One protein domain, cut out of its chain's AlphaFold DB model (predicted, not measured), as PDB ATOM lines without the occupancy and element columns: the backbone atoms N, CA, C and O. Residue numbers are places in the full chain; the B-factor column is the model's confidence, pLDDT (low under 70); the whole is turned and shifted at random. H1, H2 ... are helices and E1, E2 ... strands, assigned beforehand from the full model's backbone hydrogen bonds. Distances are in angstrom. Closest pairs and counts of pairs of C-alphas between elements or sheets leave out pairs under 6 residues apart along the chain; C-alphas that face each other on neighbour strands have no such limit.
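This is residues 3 to 131 of the 131 residues of the protein "FAD/NAD(P)-binding protein" of Bifidobacterium adolescentis (UniProt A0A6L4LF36). The model is built in two parts joined through helix H5 in the middle: at one end two parallel strands, E1 and E2, with the long helix H1 along one side of them, and at the other end the short helices H2, H3 and H4 beside a small antiparallel pair of strands, E3 and E4. Residues 58 to 80 form a long loop that runs out on the side of H1 away from E1 and E2 and folds back to H2. The printed part has 129 residues with five named helices and four named strands, in the order E1 H1 E2 E3 H2 H3 H4 E4 H5; the class is mixed, helices and strands, with 65 residues in named elements. The whole is compact, with a radius of gyration of the C-alphas of 15.0 A and spans of 43 by 32 by 27 A.

E1, residues 3 to 6, and E2, residues 30 to 34, are parallel neighbours at 14 degrees, with N 5 and O 32 2.8 A apart and N 32 and O 3 2.9 A apart, both within hydrogen-bond range. With H1, residues 10 to 22, they form a strand-helix-strand unit, two parallel neighbours with a helix between them in the chain, whose crossover is right-handed. The closest C-alphas of E1 and H1, those of Ile 5 and Gly 12, are 6.6 A apart. Residues 10 to 13 of H1 only just touch H5, residues 119 to 130, with 3 pairs of C-alphas within 8 A, the closest those of Leu 13 and Tyr 130 at 7.0 A; the two helices run the same way at a shallow tilt of 18 degrees. H5 only just touches H2, residues 81 to 86, about perpendicular at 83 degrees, with 3 pairs within 8 A, the closest those of Leu 81 and Tyr 125 at 6.7 A. H2 touches H4, residues 101 to 110, at 86 degrees, about perpendicular, the closest C-alphas being those of Ser 85 and Ala 108 at 4.9 A. H3, residues 89 to 95, and H4 form a helical hairpin, opposite ways at a shallow tilt of 19 degrees, closest at Lys 90 and Leu 105, whose C-alphas are 6.2 A apart. E3, residues 53 to 57, and E4, residues 116 to 118, are antiparallel neighbours at 149 degrees, with N 54 and O 117 2.9 A apart, within hydrogen-bond range. E1 and E3 are apart. In H1, H2, H3, H4 and H5 every O i to N i+4 pair is within hydrogen-bond range.

E1 begins at C-alpha 3, (-42.988, 27.629, 2.754), and E2 is 13.1 A long. H1 is 18.3 A from C-alpha 10 to C-alpha 22, H4 14.4 A and H5 16.7 A. H5 ends at C-alpha 130, (-44.339, 36.355, 17.048).

The two C-alphas farthest apart, those of Asn 26 and Glu 51, are 45.4 A apart. The printed part has no cut. The links E2 to E3 and E3 to H2 are long, with 18 and 23 residues. The mean pLDDT of the printed part is 94.6, and residues 26 to 27 are under 70.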
ATOM      1  N   ILE A   3     -42.542  28.620   1.773       95.38
ATOM      2  CA  ILE A   3     -42.988  27.629   2.754       95.38
ATOM      3  C   ILE A   3     -44.333  28.086   3.315       95.38
ATOM      4  O   ILE A   3     -44.446  29.189   3.846       95.38
ATOM      5  N   GLY A   4     -45.351  27.233   3.202       96.88
ATOM      6  CA  GLY A   4     -46.644  27.431   3.852       96.88
ATOM      7  C   GLY A   4     -46.721  26.658   5.164       96.88
ATOM      8  O   GLY A   4     -46.405  25.470   5.192       96.88
ATOM      9  N   ILE A   5     -47.158  27.314   6.237       96.31
ATOM     10  CA  ILE A   5     -47.389  26.701   7.550       96.31
ATOM     11  C   ILE A   5     -48.859  26.857   7.904       96.31
ATOM     12  O   ILE A   5     -49.374  27.970   7.982       96.31
ATOM     13  N   VAL A   6     -49.532  25.727   8.113       97.12
ATOM     14  CA  VAL A   6     -50.945  25.679   8.502       97.12
ATOM     15  C   VAL A   6     -51.030  25.502  10.015       97.12
ATOM     16  O   VAL A   6     -50.604  24.479  10.551       97.12
ATOM     17  N   GLY A   7     -51.588  26.507  10.686       96.62
ATOM     18  CA  GLY A   7     -51.685  26.610  12.137       96.62
ATOM     19  C   GLY A   7     -50.601  27.507  12.742       96.62
ATOM     20  O   GLY A   7     -49.412  27.230  12.610       96.62
ATOM     21  N   ALA A   8     -51.022  28.541  13.466       96.06
ATOM     22  CA  ALA A   8     -50.190  29.534  14.148       96.06
ATOM     23  C   ALA A   8     -50.207  29.382  15.678       96.06
ATOM     24  O   ALA A   8     -49.898  30.311  16.418       96.06
ATOM     25  N   GLY A   9     -50.524  28.179  16.165       96.62
ATOM     26  CA  GLY A   9     -50.278  27.787  17.554       96.62
ATOM     27  C   GLY A   9     -48.789  27.523  17.852       96.62
ATOM     28  O   GLY A   9     -47.936  27.703  16.976       96.62
ATOM     29  N   PRO A  10     -48.459  26.982  19.043       96.62
ATOM     30  CA  PRO A  10     -47.082  26.890  19.533       96.62
ATOM     31  C   PRO A  10     -46.133  26.179  18.568       96.62
ATOM     32  O   PRO A  10     -45.027  26.639  18.317       96.62
ATOM     33  N   ARG A  11     -46.589  25.075  17.962       95.81
ATOM     34  CA  ARG A  11     -45.773  24.293  17.021       95.81
ATOM     35  C   ARG A  11     -45.470  25.056  15.736       95.81
ATOM     36  O   ARG A  11     -44.354  24.964  15.239       95.81
ATOM     37  N   GLY A  12     -46.446  25.789  15.200       96.69
ATOM     38  CA  GLY A  12     -46.245  26.606  14.006       96.69
ATOM     39  C   GLY A  12     -45.233  27.715  14.271       96.69
ATOM     40  O   GLY A  12     -44.301  27.895  13.490       96.69
ATOM     41  N   LEU A  13     -45.367  28.393  15.416       96.81
ATOM     42  CA  LEU A  13     -44.440  29.440  15.851       96.81
ATOM     43  C   LEU A  13     -43.016  28.902  16.046       96.81
ATOM     44  O   LEU A  13     -42.079  29.468  15.485       96.81
ATOM     45  N   SER A  14     -42.846  27.769  16.736       94.94
ATOM     46  CA  SER A  14     -41.531  27.130  16.877       94.94
ATOM     47  C   SER A  14     -40.935  26.718  15.526       94.94
ATOM     48  O   SER A  14     -39.742  26.890  15.308       94.94
ATOM     49  N   MET A  15     -41.741  26.217  14.582       94.12
ATOM     50  CA  MET A  15     -41.249  25.891  13.236       94.12
ATOM     51  C   MET A  15     -40.736  27.124  12.491       94.12
ATOM     52  O   MET A  15     -39.698  27.051  11.833       94.12
ATOM     53  N   VAL A  16     -41.433  28.258  12.592       93.31
ATOM     54  CA  VAL A  16     -40.979  29.509  11.971       93.31
ATOM     55  C   VAL A  16     -39.712  30.035  12.602       93.31
ATOM     56  O   VAL A  16     -38.800  30.404  11.866       93.31
ATOM     57  N   GLU A  17     -39.612  29.999  13.927       93.56
ATOM     58  CA  GLU A  17     -38.370  30.328  14.623       93.56
ATOM     59  C   GLU A  17     -37.208  29.499  14.067       93.56
ATOM     60  O   GLU A  17     -36.197  30.068  13.639       93.56
ATOM     61  N   ARG A  18     -37.398  28.178  13.934       93.00
ATOM     62  CA  ARG A  18     -36.352  27.297  13.411       93.00
ATOM     63  C   ARG A  18     -35.968  27.612  11.976       93.00
ATOM     64  O   ARG A  18     -34.782  27.589  11.643       93.00
ATOM     65  N   LEU A  19     -36.952  27.886  11.121       92.19
ATOM     66  CA  LEU A  19     -36.713  28.247   9.728       92.19
ATOM     67  C   LEU A  19     -35.952  29.567   9.624       92.19
ATOM     68  O   LEU A  19     -34.985  29.636   8.871       92.19
ATOM     69  N   ILE A  20     -36.335  30.586  10.395       90.62
ATOM     70  CA  ILE A  20     -35.673  31.893  10.381       90.62
ATOM     71  C   ILE A  20     -34.232  31.764  10.877       90.62
ATOM     72  O   ILE A  20     -33.318  32.211  10.185       90.62
ATOM     73  N   ARG A  21     -34.004  31.130  12.035       91.06
ATOM     74  CA  ARG A  21     -32.656  31.000  12.613       91.06
ATOM     75  C   ARG A  21     -31.707  30.217  11.719       91.06
ATOM     76  O   ARG A  21     -30.612  30.680  11.436       91.06
ATOM     77  N   ASN A  22     -32.152  29.083  11.187       89.19
ATOM     78  CA  ASN A  22     -31.285  28.227  10.378       89.19
ATOM     79  C   ASN A  22     -31.040  28.749   8.947       89.19
ATOM     80  O   ASN A  22     -30.240  28.154   8.230       89.19
ATOM     81  N   ASN A  23     -31.702  29.830   8.508       88.94
ATOM     82  CA  ASN A  23     -31.570  30.365   7.143       88.94
ATOM     83  C   ASN A  23     -31.081  31.823   7.081       88.94
ATOM     84  O   ASN A  23     -31.161  32.437   6.017       88.94
ATOM     85  N   ARG A  24     -30.538  32.375   8.177       81.19
ATOM     86  CA  ARG A  24     -30.101  33.784   8.253       81.19
ATOM     87  C   ARG A  24     -29.100  34.199   7.179       81.19
ATOM     88  O   ARG A  24     -29.187  35.316   6.681       81.19
ATOM     89  N   GLU A  25     -28.166  33.320   6.827       77.94
ATOM     90  CA  GLU A  25     -27.038  33.695   5.965       77.94
ATOM     91  C   GLU A  25     -27.192  33.292   4.496       77.94
ATOM     92  O   GLU A  25     -26.444  33.788   3.661       77.94
ATOM     93  N   ASN A  26     -28.132  32.403   4.147       63.72
ATOM     94  CA  ASN A  26     -27.987  31.649   2.894       63.72
ATOM     95  C   ASN A  26     -29.199  31.595   1.960       63.72
ATOM     96  O   ASN A  26     -29.003  31.205   0.809       63.72
ATOM     97  N   GLN A  27     -30.424  31.974   2.358       68.44
ATOM     98  CA  GLN A  27     -31.579  31.891   1.444       68.44
ATOM     99  C   GLN A  27     -32.687  32.912   1.732       68.44
ATOM    100  O   GLN A  27     -33.168  33.035   2.853       68.44
ATOM    101  N   HIS A  28     -33.191  33.562   0.673       82.44
ATOM    102  CA  HIS A  28     -34.494  34.228   0.705       82.44
ATOM    103  C   HIS A  28     -35.599  33.158   0.778       82.44
ATOM    104  O   HIS A  28     -35.995  32.546  -0.229       82.44
ATOM    105  N   ILE A  29     -36.073  32.903   1.996       90.12
ATOM    106  CA  ILE A  29     -37.271  32.110   2.255       90.12
ATOM    107  C   ILE A  29     -38.449  33.051   2.502       90.12
ATOM    108  O   ILE A  29     -38.344  34.011   3.259       90.12
ATOM    109  N   GLN A  30     -39.574  32.779   1.852       92.25
ATOM    110  CA  GLN A  30     -40.844  33.421   2.163       92.25
ATOM    111  C   GLN A  30     -41.676  32.435   2.971       92.25
ATOM    112  O   GLN A  30     -41.949  31.325   2.508       92.25
ATOM    113  N   ILE A  31     -42.078  32.840   4.170       93.06
ATOM    114  CA  ILE A  31     -42.896  32.027   5.067       93.06
ATOM    115  C   ILE A  31     -44.311  32.598   5.060       93.06
ATOM    116  O   ILE A  31     -44.508  33.779   5.333       93.06
ATOM    117  N   CYS A  32     -45.293  31.762   4.734       94.25
ATOM    118  CA  CYS A  32     -46.708  32.116   4.759       94.25
ATOM    119  C   CYS A  32     -47.395  31.346   5.889       94.25
ATOM    120  O   CYS A  32     -47.430  30.115   5.861       94.25
ATOM    121  N   PHE A  33     -47.944  32.063   6.869       93.06
ATOM    122  CA  PHE A  33     -48.766  31.485   7.931       93.06
ATOM    123  C   PHE A  33     -50.236  31.468   7.527       93.06
ATOM    124  O   PHE A  33     -50.768  32.470   7.053       93.06
ATOM    125  N   PHE A  34     -50.901  30.346   7.776       95.81
ATOM    126  CA  PHE A  34     -52.330  30.172   7.556       95.81
ATOM    127  C   PHE A  34     -52.980  29.729   8.865       95.81
ATOM    128  O   PHE A  34     -52.874  28.564   9.246       95.81
ATOM    129  N   ASP A  35     -53.647  30.649   9.556       96.12
ATOM    130  CA  ASP A  35     -54.429  30.356  10.757       96.12
ATOM    131  C   ASP A  35     -55.634  31.314  10.843       96.12
ATOM    132  O   ASP A  35     -55.439  32.517  10.660       96.12
ATOM    133  N   PRO A  36     -56.863  30.824  11.088       95.62
ATOM    134  CA  PRO A  36     -58.046  31.677  11.217       95.62
ATOM    135  C   PRO A  36     -58.009  32.631  12.419       95.62
ATOM    136  O   PRO A  36     -58.647  33.679  12.375       95.62
ATOM    137  N   ASP A  37     -57.306  32.251  13.486       94.56
ATOM    138  CA  ASP A  37     -57.276  32.947  14.773       94.56
ATOM    139  C   ASP A  37     -55.950  33.714  14.992       94.56
ATOM    140  O   ASP A  37     -55.838  34.507  15.926       94.56
ATOM    141  N   GLY A  38     -54.947  33.515  14.126       92.94
ATOM    142  CA  GLY A  38     -53.645  34.190  14.197       92.94
ATOM    143  C   GLY A  38     -52.672  33.560  15.210       92.94
ATOM    144  O   GLY A  38     -52.841  32.397  15.579       92.94
ATOM    145  N   PRO A  39     -51.614  34.276  15.645       94.25
ATOM    146  CA  PRO A  39     -50.632  33.752  16.598       94.25
ATOM    147  C   PRO A  39     -51.287  33.305  17.911       94.25
ATOM    148  O   PRO A  39     -52.040  34.053  18.532       94.25
ATOM    149  N   GLY A  40     -51.007  32.070  18.322       93.88
ATOM    150  CA  GLY A  40     -51.718  31.369  19.395       93.88
ATOM    151  C   GLY A  40     -52.761  30.369  18.883       93.88
ATOM    152  O   GLY A  40     -53.054  29.373  19.553       93.88
ATOM    153  N   GLY A  41     -53.277  30.570  17.671       95.12
ATOM    154  CA  GLY A  41     -54.326  29.761  17.065       95.12
ATOM    155  C   GLY A  41     -55.589  29.654  17.929       95.12
ATOM    156  O   GLY A  41     -55.765  30.322  18.950       95.12
ATOM    157  N   ARG A  42     -56.475  28.728  17.557       94.94
ATOM    158  CA  ARG A  42     -57.784  28.551  18.211       94.94
ATOM    159  C   ARG A  42     -57.737  28.259  19.718       94.94
ATOM    160  O   ARG A  42     -58.709  28.522  20.423       94.94
ATOM    161  N   VAL A  43     -56.662  27.643  20.214       95.31
ATOM    162  CA  VAL A  43     -56.581  27.147  21.604       95.31
ATOM    163  C   VAL A  43     -56.182  28.250  22.585       95.31
ATOM    164  O   VAL A  43     -56.656  28.262  23.720       95.31
ATOM    165  N   TRP A  44     -55.325  29.180  22.167       96.31
ATOM    166  CA  TRP A  44     -54.686  30.149  23.060       96.31
ATOM    167  C   TRP A  44     -55.171  31.574  22.799       96.31
ATOM    168  O   TRP A  44     -54.412  32.528  22.919       96.31
ATOM    169  N   ARG A  45     -56.444  31.734  22.434       95.56
ATOM    170  CA  ARG A  45     -57.023  33.056  22.176       95.56
ATOM    171  C   ARG A  45     -57.042  33.922  23.432       95.56
ATOM    172  O   ARG A  45     -57.210  33.420  24.546       95.56
ATOM    173  N   LEU A  46     -56.911  35.228  23.231       95.12
ATOM    174  CA  LEU A  46     -56.862  36.221  24.305       95.12
ATOM    175  C   LEU A  46     -58.247  36.514  24.902       95.12
ATOM    176  O   LEU A  46     -58.329  37.016  26.020       95.12
ATOM    177  N   ASP A  47     -59.312  36.189  24.167       93.81
ATOM    178  CA  ASP A  47     -60.718  36.441  24.502       93.81
ATOM    179  C   ASP A  47     -61.433  35.234  25.138       93.81
ATOM    180  O   ASP A  47     -62.643  35.266  25.362       93.81
ATOM    181  N   GLN A  48     -60.704  34.148  25.418       94.50
ATOM    182  CA  GLN A  48     -61.274  32.975  26.079       94.50
ATOM    183  C   GLN A  48     -61.475  33.212  27.591       94.50
ATOM    184  O   GLN A  48     -60.798  34.070  28.165       94.50
ATOM    185  N   PRO A  49     -62.356  32.438  28.257       95.94
ATOM    186  CA  PRO A  49     -62.589  32.561  29.695       95.94
ATOM    187  C   PRO A  49     -61.300  32.433  30.519       95.94
ATOM    188  O   PRO A  49     -60.449  31.583  30.236       95.94
ATOM    189  N   THR A  50     -61.158  33.275  31.541       95.50
ATOM    190  CA  THR A  50     -59.935  33.401  32.351       95.50
ATOM    191  C   THR A  50     -59.765  32.267  33.363       95.50
ATOM    192  O   THR A  50     -58.702  32.119  33.959       95.50
ATOM    193  N   GLU A  51     -60.775  31.414  33.525       96.12
ATOM    194  CA  GLU A  51     -60.743  30.211  34.358       96.12
ATOM    195  C   GLU A  51     -60.034  29.038  33.665       96.12
ATOM    196  O   GLU A  51     -59.714  28.029  34.297       96.12
ATOM    197  N   LEU A  52     -59.785  29.141  32.354       97.88
ATOM    198  CA  LEU A  52     -59.083  28.108  31.605       97.88
ATOM    199  C   LEU A  52     -57.582  28.197  31.876       97.88
ATOM    200  O   LEU A  52     -56.914  29.144  31.462       97.88
ATOM    201  N   LEU A  53     -57.042  27.158  32.508       97.94
ATOM    202  CA  LEU A  53     -55.622  27.039  32.829       97.94
ATOM    203  C   LEU A  53     -54.870  26.153  31.829       97.94
ATOM    204  O   LEU A  53     -55.442  25.318  31.111       97.94
ATOM    205  N   MET A  54     -53.556  26.353  31.781       97.31
ATOM    206  CA  MET A  54     -52.620  25.400  31.199       97.31
ATOM    207  C   MET A  54     -52.493  24.148  32.080       97.31
ATOM    208  O   MET A  54     -52.640  24.214  33.295       97.31
ATOM    209  N   ASN A  55     -52.139  23.014  31.468       96.44
ATOM    210  CA  ASN A  55     -51.814  21.781  32.202       96.44
ATOM    211  C   ASN A  55     -50.343  21.723  32.656       96.44
ATOM    212  O   ASN A  55     -49.966  20.833  33.411       96.44
ATOM    213  N   SER A  56     -49.509  22.637  32.158       96.25
ATOM    214  CA  SER A  56     -48.079  22.724  32.456       96.25
ATOM    215  C   SER A  56     -47.805  23.944  33.326       96.25
ATOM    216  O   SER A  56     -48.461  24.977  33.174       96.25
ATOM    217  N   VAL A  57     -46.821  23.834  34.215       97.94
ATOM    218  CA  VAL A  57     -46.388  24.959  35.049       97.94
ATOM    219  C   VAL A  57     -45.596  25.969  34.223       97.94
ATOM    220  O   VAL A  57     -44.848  25.599  33.315       97.94
ATOM    221  N   SER A  58     -45.750  27.249  34.542       97.69
ATOM    222  CA  SER A  58     -45.255  28.364  33.727       97.69
ATOM    223  C   SER A  58     -43.740  28.345  33.479       97.69
ATOM    224  O   SER A  58     -43.303  28.659  32.375       97.69
ATOM    225  N   GLN A  59     -42.916  27.909  34.437       98.00
ATOM    226  CA  GLN A  59     -41.459  27.837  34.236       98.00
ATOM    227  C   GLN A  59     -40.998  26.732  33.268       98.00
ATOM    228  O   GLN A  59     -39.850  26.743  32.836       98.00
ATOM    229  N   GLN A  60     -41.862  25.763  32.944       96.69
ATOM    230  CA  GLN A  60     -41.546  24.646  32.040       96.69
ATOM    231  C   GLN A  60     -42.033  24.890  30.605       96.69
ATOM    232  O   GLN A  60     -41.903  24.021  29.747       96.69
ATOM    233  N   VAL A  61     -42.623  26.056  30.338       97.44
ATOM    234  CA  VAL A  61     -43.211  26.395  29.042       97.44
ATOM    235  C   VAL A  61     -42.356  27.460  28.370       97.44
ATOM    236  O   VAL A  61     -42.231  28.567  28.883       97.44
ATOM    237  N   THR A  62     -41.801  27.156  27.200       97.31
ATOM    238  CA  THR A  62     -41.023  28.106  26.393       97.31
ATOM    239  C   THR A  62     -41.239  27.859  24.901       97.31
ATOM    240  O   THR A  62     -41.580  26.747  24.496       97.31
ATOM    241  N   LEU A  63     -41.071  28.908  24.093       97.12
ATOM    242  CA  LEU A  63     -40.993  28.826  22.626       97.12
ATOM    243  C   LEU A  63     -39.548  28.944  22.112       97.12
ATOM    244  O   LEU A  63     -39.314  28.810  20.913       97.12
ATOM    245  N   PHE A  64     -38.597  29.182  23.015       96.81
ATOM    246  CA  PHE A  64     -37.174  29.301  22.720       96.81
ATOM    247  C   PHE A  64     -36.458  27.971  22.903       96.81
ATOM    248  O   PHE A  64     -36.869  27.122  23.694       96.81
ATOM    249  N   THR A  65     -35.358  27.815  22.181       95.75
ATOM    250  CA  THR A  65     -34.486  26.645  22.288       95.75
ATOM    251  C   THR A  65     -33.387  26.883  23.311       95.75
ATOM    252  O   THR A  65     -32.921  28.012  23.464       95.75
ATOM    253  N   ASP A  66     -32.904  25.808  23.910       94.56
ATOM    254  CA  ASP A  66     -31.748  25.792  24.798       94.56
ATOM    255  C   ASP A  66     -30.765  24.684  24.370       94.56
ATOM    256  O   ASP A  66     -30.869  24.097  23.287       94.56
ATOM    257  N   GLU A  67     -29.796  24.396  25.226       94.12
ATOM    258  CA  GLU A  67     -28.739  23.406  25.029       94.12
ATOM    259  C   GLU A  67     -29.264  21.963  24.936       94.12
ATOM    260  O   GLU A  67     -28.509  21.058  24.582       94.12
ATOM    261  N   THR A  68     -30.551  21.726  25.213       92.25
ATOM    262  CA  THR A  68     -31.189  20.410  25.054       92.25
ATOM    263  C   THR A  68     -31.612  20.115  23.609       92.25
ATOM    264  O   THR A  68     -32.052  19.000  23.309       92.25
ATOM    265  N   LEU A  69     -31.466  21.074  22.686       92.12
ATOM    266  CA  LEU A  69     -31.804  20.907  21.272       92.12
ATOM    267  C   LEU A  69     -30.908  19.855  20.591       92.12
ATOM    268  O   LEU A  69     -29.742  20.095  20.290       92.12
ATOM    269  N   THR A  70     -31.480  18.696  20.262       90.31
ATOM    270  CA  THR A  70     -30.751  17.577  19.629       90.31
ATOM    271  C   THR A  70     -30.848  17.541  18.105       90.31
ATOM    272  O   THR A  70     -30.042  16.879  17.457       90.31
ATOM    273  N   SER A  71     -31.802  18.257  17.502       84.19
ATOM    274  CA  SER A  71     -32.006  18.268  16.045       84.19
ATOM    275  C   SER A  71     -30.921  19.025  15.265       84.19
ATOM    276  O   SER A  71     -30.965  19.052  14.037       84.19
ATOM    277  N   GLY A  72     -29.985  19.675  15.965       83.94
ATOM    278  CA  GLY A  72     -29.037  20.622  15.386       83.94
ATOM    279  C   GLY A  72     -29.677  21.968  15.020       83.94
ATOM    280  O   GLY A  72     -30.894  22.154  15.121       83.94
ATOM    281  N   GLY A  73     -28.839  22.909  14.586       86.69
ATOM    282  CA  GLY A  73     -29.225  24.290  14.275       86.69
ATOM    283  C   GLY A  73     -28.805  25.301  15.346       86.69
ATOM    284  O   GLY A  73     -28.261  24.937  16.385       86.69
ATOM    285  N   GLU A  74     -29.035  26.586  15.070       91.25
ATOM    286  CA  GLU A  74     -28.679  27.684  15.983       91.25
ATOM    287  C   GLU A  74     -29.571  27.662  17.234       91.25
ATOM    288  O   GLU A  74     -30.799  27.731  17.118       91.25
ATOM    289  N   ILE A  75     -28.964  27.616  18.421       94.19
ATOM    290  CA  ILE A  75     -29.679  27.828  19.683       94.19
ATOM    291  C   ILE A  75     -30.046  29.312  19.776       94.19
ATOM    292  O   ILE A  75     -29.180  30.184  19.749       94.19
ATOM    293  N   SER A  76     -31.336  29.594  19.910       94.00
ATOM    294  CA  SER A  76     -31.875  30.922  20.183       94.00
ATOM    295  C   SER A  76     -32.524  30.927  21.568       94.00
ATOM    296  O   SER A  76     -33.716  30.622  21.672       94.00
ATOM    297  N   PRO A  77     -31.765  31.256  22.629       96.00
ATOM    298  CA  PRO A  77     -32.298  31.287  23.980       96.00
ATOM    299  C   PRO A  77     -33.256  32.465  24.168       96.00
ATOM    300  O   PRO A  77     -33.194  33.475  23.463       96.00
ATOM    301  N   GLY A  78     -34.128  32.342  25.161       96.75
ATOM    302  CA  GLY A  78     -35.070  33.379  25.546       96.75
ATOM    303  C   GLY A  78     -35.866  32.971  26.782       96.75
ATOM    304  O   GLY A  78     -35.707  31.852  27.280       96.75
ATOM    305  N   PRO A  79     -36.691  33.880  27.316       98.12
ATOM    306  CA  PRO A  79     -37.397  33.631  28.559       98.12
ATOM    307  C   PRO A  79     -38.474  32.559  28.373       98.12
ATOM    308  O   PRO A  79     -39.251  32.610  27.415       98.12
ATOM    309  N   ASN A  80     -38.580  31.638  29.331       98.25
ATOM    310  CA  ASN A  80     -39.795  30.839  29.491       98.25
ATOM    311  C   ASN A  80     -40.982  31.737  29.902       98.25
ATOM    312  O   ASN A  80     -40.802  32.906  30.248       98.25
ATOM    313  N   LEU A  81     -42.205  31.203  29.880       98.62
ATOM    314  CA  LEU A  81     -43.430  31.953  30.172       98.62
ATOM    315  C   LEU A  81     -43.370  32.677  31.527       98.62
ATOM    316  O   LEU A  81     -43.745  33.847  31.622       98.62
ATOM    317  N   TYR A  82     -42.859  32.010  32.567       98.69
ATOM    318  CA  TYR A  82     -42.683  32.641  33.872       98.69
ATOM    319  C   TYR A  82     -41.658  33.776  33.817       98.69
ATOM    320  O   TYR A  82     -41.964  34.895  34.213       98.69
ATOM    321  N   GLN A  83     -40.460  33.531  33.294       98.62
ATOM    322  CA  GLN A  83     -39.416  34.553  33.198       98.62
ATOM    323  C   GLN A  83     -39.898  35.771  32.407       98.62
ATOM    324  O   GLN A  83     -39.680  36.898  32.837       98.62
ATOM    325  N   TRP A  84     -40.615  35.544  31.307       98.69
ATOM    326  CA  TRP A  84     -41.197  36.598  30.484       98.69
ATOM    327  C   TRP A  84     -42.236  37.418  31.253       98.69
ATOM    328  O   TRP A  84     -42.231  38.647  31.161       98.69
ATOM    329  N   SER A  85     -43.072  36.762  32.068       98.62
ATOM    330  CA  SER A  85     -44.041  37.447  32.935       98.62
ATOM    331  C   SER A  85     -43.378  38.441  33.897       98.62
ATOM    332  O   SER A  85     -43.955  39.484  34.192       98.62
ATOM    333  N   GLN A  86     -42.146  38.148  34.329       98.31
ATOM    334  CA  GLN A  86     -41.387  38.968  35.276       98.31
ATOM    335  C   GLN A  86     -40.527  40.052  34.603       98.31
ATOM    336  O   GLN A  86     -39.984  40.908  35.300       98.31
ATOM    337  N   THR A  87     -40.369  40.024  33.276       97.62
ATOM    338  CA  THR A  87     -39.466  40.932  32.548       97.62
ATOM    339  C   THR A  87     -40.195  41.750  31.486       97.62
ATOM    340  O   THR A  87     -40.430  42.944  31.669       97.62
ATOM    341  N   GLU A  88     -40.574  41.130  30.372       98.06
ATOM    342  CA  GLU A  88     -41.072  41.835  29.185       98.06
ATOM    343  C   GLU A  88     -42.598  41.980  29.163       98.06
ATOM    344  O   GLU A  88     -43.112  42.894  28.513       98.06
ATOM    345  N   ALA A  89     -43.334  41.125  29.883       98.12
ATOM    346  CA  ALA A  89     -44.792  41.069  29.797       98.12
ATOM    347  C   ALA A  89     -45.457  42.410  30.111       98.12
ATOM    348  O   ALA A  89     -46.268  42.881  29.318       98.12
ATOM    349  N   LYS A  90     -45.083  43.072  31.215       97.75
ATOM    350  CA  LYS A  90     -45.663  44.370  31.596       97.75
ATOM    351  C   LYS A  90     -45.501  45.410  30.487       97.75
ATOM    352  O   LYS A  90     -46.477  46.024  30.064       97.75
ATOM    353  N   LYS A  91     -44.282  45.551  29.963       97.50
ATOM    354  CA  LYS A  91     -43.958  46.480  28.873       97.50
ATOM    355  C   LYS A  91     -44.716  46.142  27.590       97.50
ATOM    356  O   LYS A  91     -45.142  47.051  26.882       97.50
ATOM    357  N   TYR A  92     -44.869  44.857  27.275       97.50
ATOM    358  CA  TYR A  92     -45.643  44.414  26.120       97.50
ATOM    359  C   TYR A  92     -47.134  44.744  26.291       97.50
ATOM    360  O   TYR A  92     -47.712  45.413  25.439       97.50
ATOM    361  N   ILE A  93     -47.730  44.394  27.433       97.56
ATOM    362  CA  ILE A  93     -49.137  44.670  27.764       97.56
ATOM    363  C   ILE A  93     -49.436  46.173  27.750       97.56
ATOM    364  O   ILE A  93     -50.483  46.605  27.267       97.56
ATOM    365  N   GLU A  94     -48.523  46.996  28.268       96.19
ATOM    366  CA  GLU A  94     -48.695  48.447  28.322       96.19
ATOM    367  C   GLU A  94     -48.765  49.094  26.936       96.19
ATOM    368  O   GLU A  94     -49.548  50.031  26.758       96.19
ATOM    369  N   LYS A  95     -48.013  48.572  25.960       95.38
ATOM    370  CA  LYS A  95     -47.987  49.066  24.575       95.38
ATOM    371  C   LYS A  95     -49.228  48.699  23.765       95.38
ATOM    372  O   LYS A  95     -49.543  49.392  22.801       95.38
ATOM    373  N   GLN A  96     -49.917  47.631  24.147       91.62
ATOM    374  CA  GLN A  96     -51.056  47.096  23.410       91.62
ATOM    375  C   GLN A  96     -52.394  47.636  23.948       91.62
ATOM    376  O   GLN A  96     -52.506  48.107  25.089       91.62
ATOM    377  N   GLN A  97     -53.430  47.563  23.110       87.94
ATOM    378  CA  GLN A  97     -54.800  48.001  23.412       87.94
ATOM    379  C   GLN A  97     -55.720  46.792  23.653       87.94
ATOM    380  O   GLN A  97     -56.654  46.540  22.895       87.94
ATOM    381  N   PHE A  98     -55.439  46.008  24.698       88.38
ATOM    382  CA  PHE A  98     -56.281  44.869  25.083       88.38
ATOM    383  C   PHE A  98     -57.502  45.313  25.893       88.38
ATOM    384  O   PHE A  98     -57.378  46.120  26.813       88.38
ATOM    385  N   VAL A  99     -58.667  44.716  25.625       86.19
ATOM    386  CA  VAL A  99     -59.891  44.935  26.423       86.19
ATOM    387  C   VAL A  99     -59.690  44.485  27.877       86.19
ATOM    388  O   VAL A  99     -60.147  45.129  28.812       86.19
ATOM    389  N   ASN A 100     -58.948  43.398  28.074       89.62
ATOM    390  CA  ASN A 100     -58.649  42.744  29.348       89.62
ATOM    391  C   ASN A 100     -57.238  43.073  29.877       89.62
ATOM    392  O   ASN A 100     -56.592  42.253  30.528       89.62
ATOM    393  N   LYS A 101     -56.745  44.289  29.614       95.31
ATOM    394  CA  LYS A 101     -55.395  44.739  29.994       95.31
ATOM    395  C   LYS A 101     -55.085  44.590  31.486       95.31
ATOM    396  O   LYS A 101     -54.035  44.058  31.838       95.31
ATOM    397  N   GLU A 102     -55.990  45.039  32.355       96.06
ATOM    398  CA  GLU A 102     -55.805  44.975  33.815       96.06
ATOM    399  C   GLU A 102     -55.661  43.534  34.309       96.06
ATOM    400  O   GLU A 102     -54.819  43.247  35.157       96.06
ATOM    401  N   PHE A 103     -56.428  42.612  33.722       97.31
ATOM    402  CA  PHE A 103     -56.331  41.190  34.023       97.31
ATOM    403  C   PHE A 103     -54.945  40.631  33.671       97.31
ATOM    404  O   PHE A 103     -54.334  39.955  34.499       97.31
ATOM    405  N   PHE A 104     -54.412  40.944  32.485       98.00
ATOM    406  CA  PHE A 104     -53.083  40.469  32.088       98.00
ATOM    407  C   PHE A 104     -51.963  41.058  32.952       98.00
ATOM    408  O   PHE A 104     -51.024  40.339  33.290       98.00
ATOM    409  N   LEU A 105     -52.065  42.333  33.343       98.12
ATOM    410  CA  LEU A 105     -51.112  42.944  34.277       98.12
ATOM    411  C   LEU A 105     -51.157  42.247  35.643       98.12
ATOM    412  O   LEU A 105     -50.115  41.852  36.162       98.12
ATOM    413  N   ALA A 106     -52.356  42.023  36.185       98.12
ATOM    414  CA  ALA A 106     -52.530  41.331  37.456       98.12
ATOM    415  C   ALA A 106     -52.018  39.882  37.405       98.12
ATOM    416  O   ALA A 106     -51.430  39.393  38.371       98.12
ATOM    417  N   GLU A 107     -52.218  39.176  36.286       98.31
ATOM    418  CA  GLU A 107     -51.670  37.833  36.110       98.31
ATOM    419  C   GLU A 107     -50.140  37.832  36.048       98.31
ATOM    420  O   GLU A 107     -49.521  37.033  36.748       98.31
ATOM    421  N   ALA A 108     -49.529  38.755  35.299       98.06
ATOM    422  CA  ALA A 108     -48.074  38.879  35.232       98.06
ATOM    423  C   ALA A 108     -47.440  39.106  36.619       98.06
ATOM    424  O   ALA A 108     -46.411  38.511  36.938       98.06
ATOM    425  N   GLU A 109     -48.077  39.914  37.472       97.88
ATOM    426  CA  GLU A 109     -47.601  40.203  38.831       97.88
ATOM    427  C   GLU A 109     -47.802  39.028  39.810       97.88
ATOM    428  O   GLU A 109     -46.954  38.755  40.674       97.88
ATOM    429  N   ARG A 110     -48.926  38.305  39.703       97.25
ATOM    430  CA  ARG A 110     -49.267  37.224  40.647       97.25
ATOM    431  C   ARG A 110     -48.665  35.869  40.281       97.25
ATOM    432  O   ARG A 110     -48.509  35.052  41.184       97.25
ATOM    433  N   LEU A 111     -48.365  35.615  39.005       98.19
ATOM    434  CA  LEU A 111     -47.912  34.307  38.530       98.19
ATOM    435  C   LEU A 111     -46.644  33.864  39.275       98.19
ATOM    436  O   LEU A 111     -45.749  34.663  39.568       98.19
ATOM    437  N   ARG A 112     -46.569  32.573  39.600       98.06
ATOM    438  CA  ARG A 112     -45.400  31.945  40.225       98.06
ATOM    439  C   ARG A 112     -44.840  30.855  39.325       98.06
ATOM    440  O   ARG A 112     -45.565  30.231  38.553       98.06
ATOM    441  N   ALA A 113     -43.546  30.587  39.476       97.19
ATOM    442  CA  ALA A 113     -42.796  29.683  38.604       97.19
ATOM    443  C   ALA A 113     -43.410  28.271  38.491       97.19
ATOM    444  O   ALA A 113     -43.438  27.681  37.414       97.19
ATOM    445  N   ASN A 114     -43.941  27.742  39.598       97.12
ATOM    446  CA  ASN A 114     -44.534  26.403  39.688       97.12
ATOM    447  C   ASN A 114     -46.065  26.385  39.557       97.12
ATOM    448  O   ASN A 114     -46.694  25.386  39.897       97.12
ATOM    449  N   GLU A 115     -46.672  27.468  39.078       96.81
ATOM    450  CA  GLU A 115     -48.118  27.557  38.884       96.81
ATOM    451  C   GLU A 115     -48.477  27.546  37.393       96.81
ATOM    452  O   GLU A 115     -47.698  28.040  36.563       96.81
ATOM    453  N   PRO A 116     -49.637  26.977  37.021       97.75
ATOM    454  CA  PRO A 116     -50.148  27.100  35.668       97.75
ATOM    455  C   PRO A 116     -50.601  28.540  35.409       97.75
ATOM    456  O   PRO A 116     -51.282  29.151  36.232       97.75
ATOM    457  N   ALA A 117     -50.262  29.061  34.234       98.19
ATOM    458  CA  ALA A 117     -50.861  30.290  33.730       98.19
ATOM    459  C   ALA A 117     -52.251  30.010  33.141       98.19
ATOM    460  O   ALA A 117     -52.597  28.865  32.815       98.19
ATOM    461  N   THR A 118     -53.036  31.061  32.940       98.31
ATOM    462  CA  THR A 118     -54.238  30.987  32.118       98.31
ATOM    463  C   THR A 118     -53.876  30.776  30.652       98.31
ATOM    464  O   THR A 118     -52.804  31.152  30.163       98.31
ATOM    465  N   ARG A 119     -54.789  30.148  29.910       97.94
ATOM    466  CA  ARG A 119     -54.594  29.886  28.481       97.94
ATOM    467  C   ARG A 119     -54.474  31.177  27.676       97.94
ATOM    468  O   ARG A 119     -53.671  31.227  26.748       97.94
ATOM    469  N   CYS A 120     -55.231  32.214  28.037       97.19
ATOM    470  CA  CYS A 120     -55.138  33.520  27.387       97.19
ATOM    471  C   CYS A 120     -53.806  34.221  27.685       97.19
ATOM    472  O   CYS A 120     -53.247  34.832  26.776       97.19
ATOM    473  N   PHE A 121     -53.233  34.073  28.886       98.00
ATOM    474  CA  PHE A 121     -51.910  34.627  29.194       98.00
ATOM    475  C   PHE A 121     -50.781  33.934  28.408       98.00
ATOM    476  O   PHE A 121     -49.866  34.593  27.917       98.00
ATOM    477  N   TYR A 122     -50.871  32.620  28.179       98.31
ATOM    478  CA  TYR A 122     -49.951  31.940  27.255       98.31
ATOM    479  C   TYR A 122     -50.180  32.322  25.785       98.31
ATOM    480  O   TYR A 122     -49.239  32.341  24.988       98.31
ATOM    481  N   GLY A 123     -51.414  32.661  25.411       97.44
ATOM    482  CA  GLY A 123     -51.725  33.309  24.135       97.44
ATOM    483  C   GLY A 123     -50.964  34.614  23.942       97.44
ATOM    484  O   GLY A 123     -50.342  34.833  22.906       97.44
ATOM    485  N   LEU A 124     -50.938  35.442  24.982       97.25
ATOM    486  CA  LEU A 124     -50.217  36.707  24.981       97.25
ATOM    487  C   LEU A 124     -48.696  36.522  24.830       97.25
ATOM    488  O   LEU A 124     -48.067  37.238  24.055       97.25
ATOM    489  N   TYR A 125     -48.109  35.527  25.503       98.50
ATOM    490  CA  TYR A 125     -46.698  35.163  25.315       98.50
ATOM    491  C   TYR A 125     -46.393  34.711  23.876       98.50
ATOM    492  O   TYR A 125     -45.344  35.051  23.334       98.50
ATOM    493  N   GLN A 126     -47.316  33.989  23.231       98.19
ATOM    494  CA  GLN A 126     -47.186  33.592  21.822       98.19
ATOM    495  C   GLN A 126     -47.271  34.779  20.857       98.19
ATOM    496  O   GLN A 126     -46.526  34.801  19.880       98.19
ATOM    497  N   GLN A 127     -48.141  35.760  21.120       96.38
ATOM    498  CA  GLN A 127     -48.193  36.994  20.328       96.38
ATOM    499  C   GLN A 127     -46.908  37.810  20.484       96.38
ATOM    500  O   GLN A 127     -46.321  38.202  19.482       96.38
ATOM    501  N   TRP A 128     -46.413  37.965  21.715       97.75
ATOM    502  CA  TRP A 128     -45.131  38.627  21.970       97.75
ATOM    503  C   TRP A 128     -43.954  37.926  21.285       97.75
ATOM    504  O   TRP A 128     -43.061  38.593  20.787       97.75
ATOM    505  N   PHE A 129     -43.941  36.592  21.257       97.75
ATOM    506  CA  PHE A 129     -42.898  35.827  20.572       97.75
ATOM    507  C   PHE A 129     -42.945  35.979  19.043       97.75
ATOM    508  O   PHE A 129     -41.922  35.828  18.378       97.75
ATOM    509  N   TYR A 130     -44.137  36.198  18.486       95.38
ATOM    510  CA  TYR A 130     -44.339  36.355  17.048       95.38
ATOM    511  C   TYR A 130     -43.905  37.737  16.529       95.38
ATOM    512  O   TYR A 130     -43.467  37.826  15.380       95.38
ATOM    513  N   GLU A 131     -44.055  38.783  17.346       92.81
ATOM    514  CA  GLU A 131     -43.657  40.170  17.039       92.81
ATOM    515  C   GLU A 131     -42.139  40.403  17.117       92.81
ATOM    516  O   GLU A 131     -41.624  41.124  16.228       92.81
TER     517      GLU A 131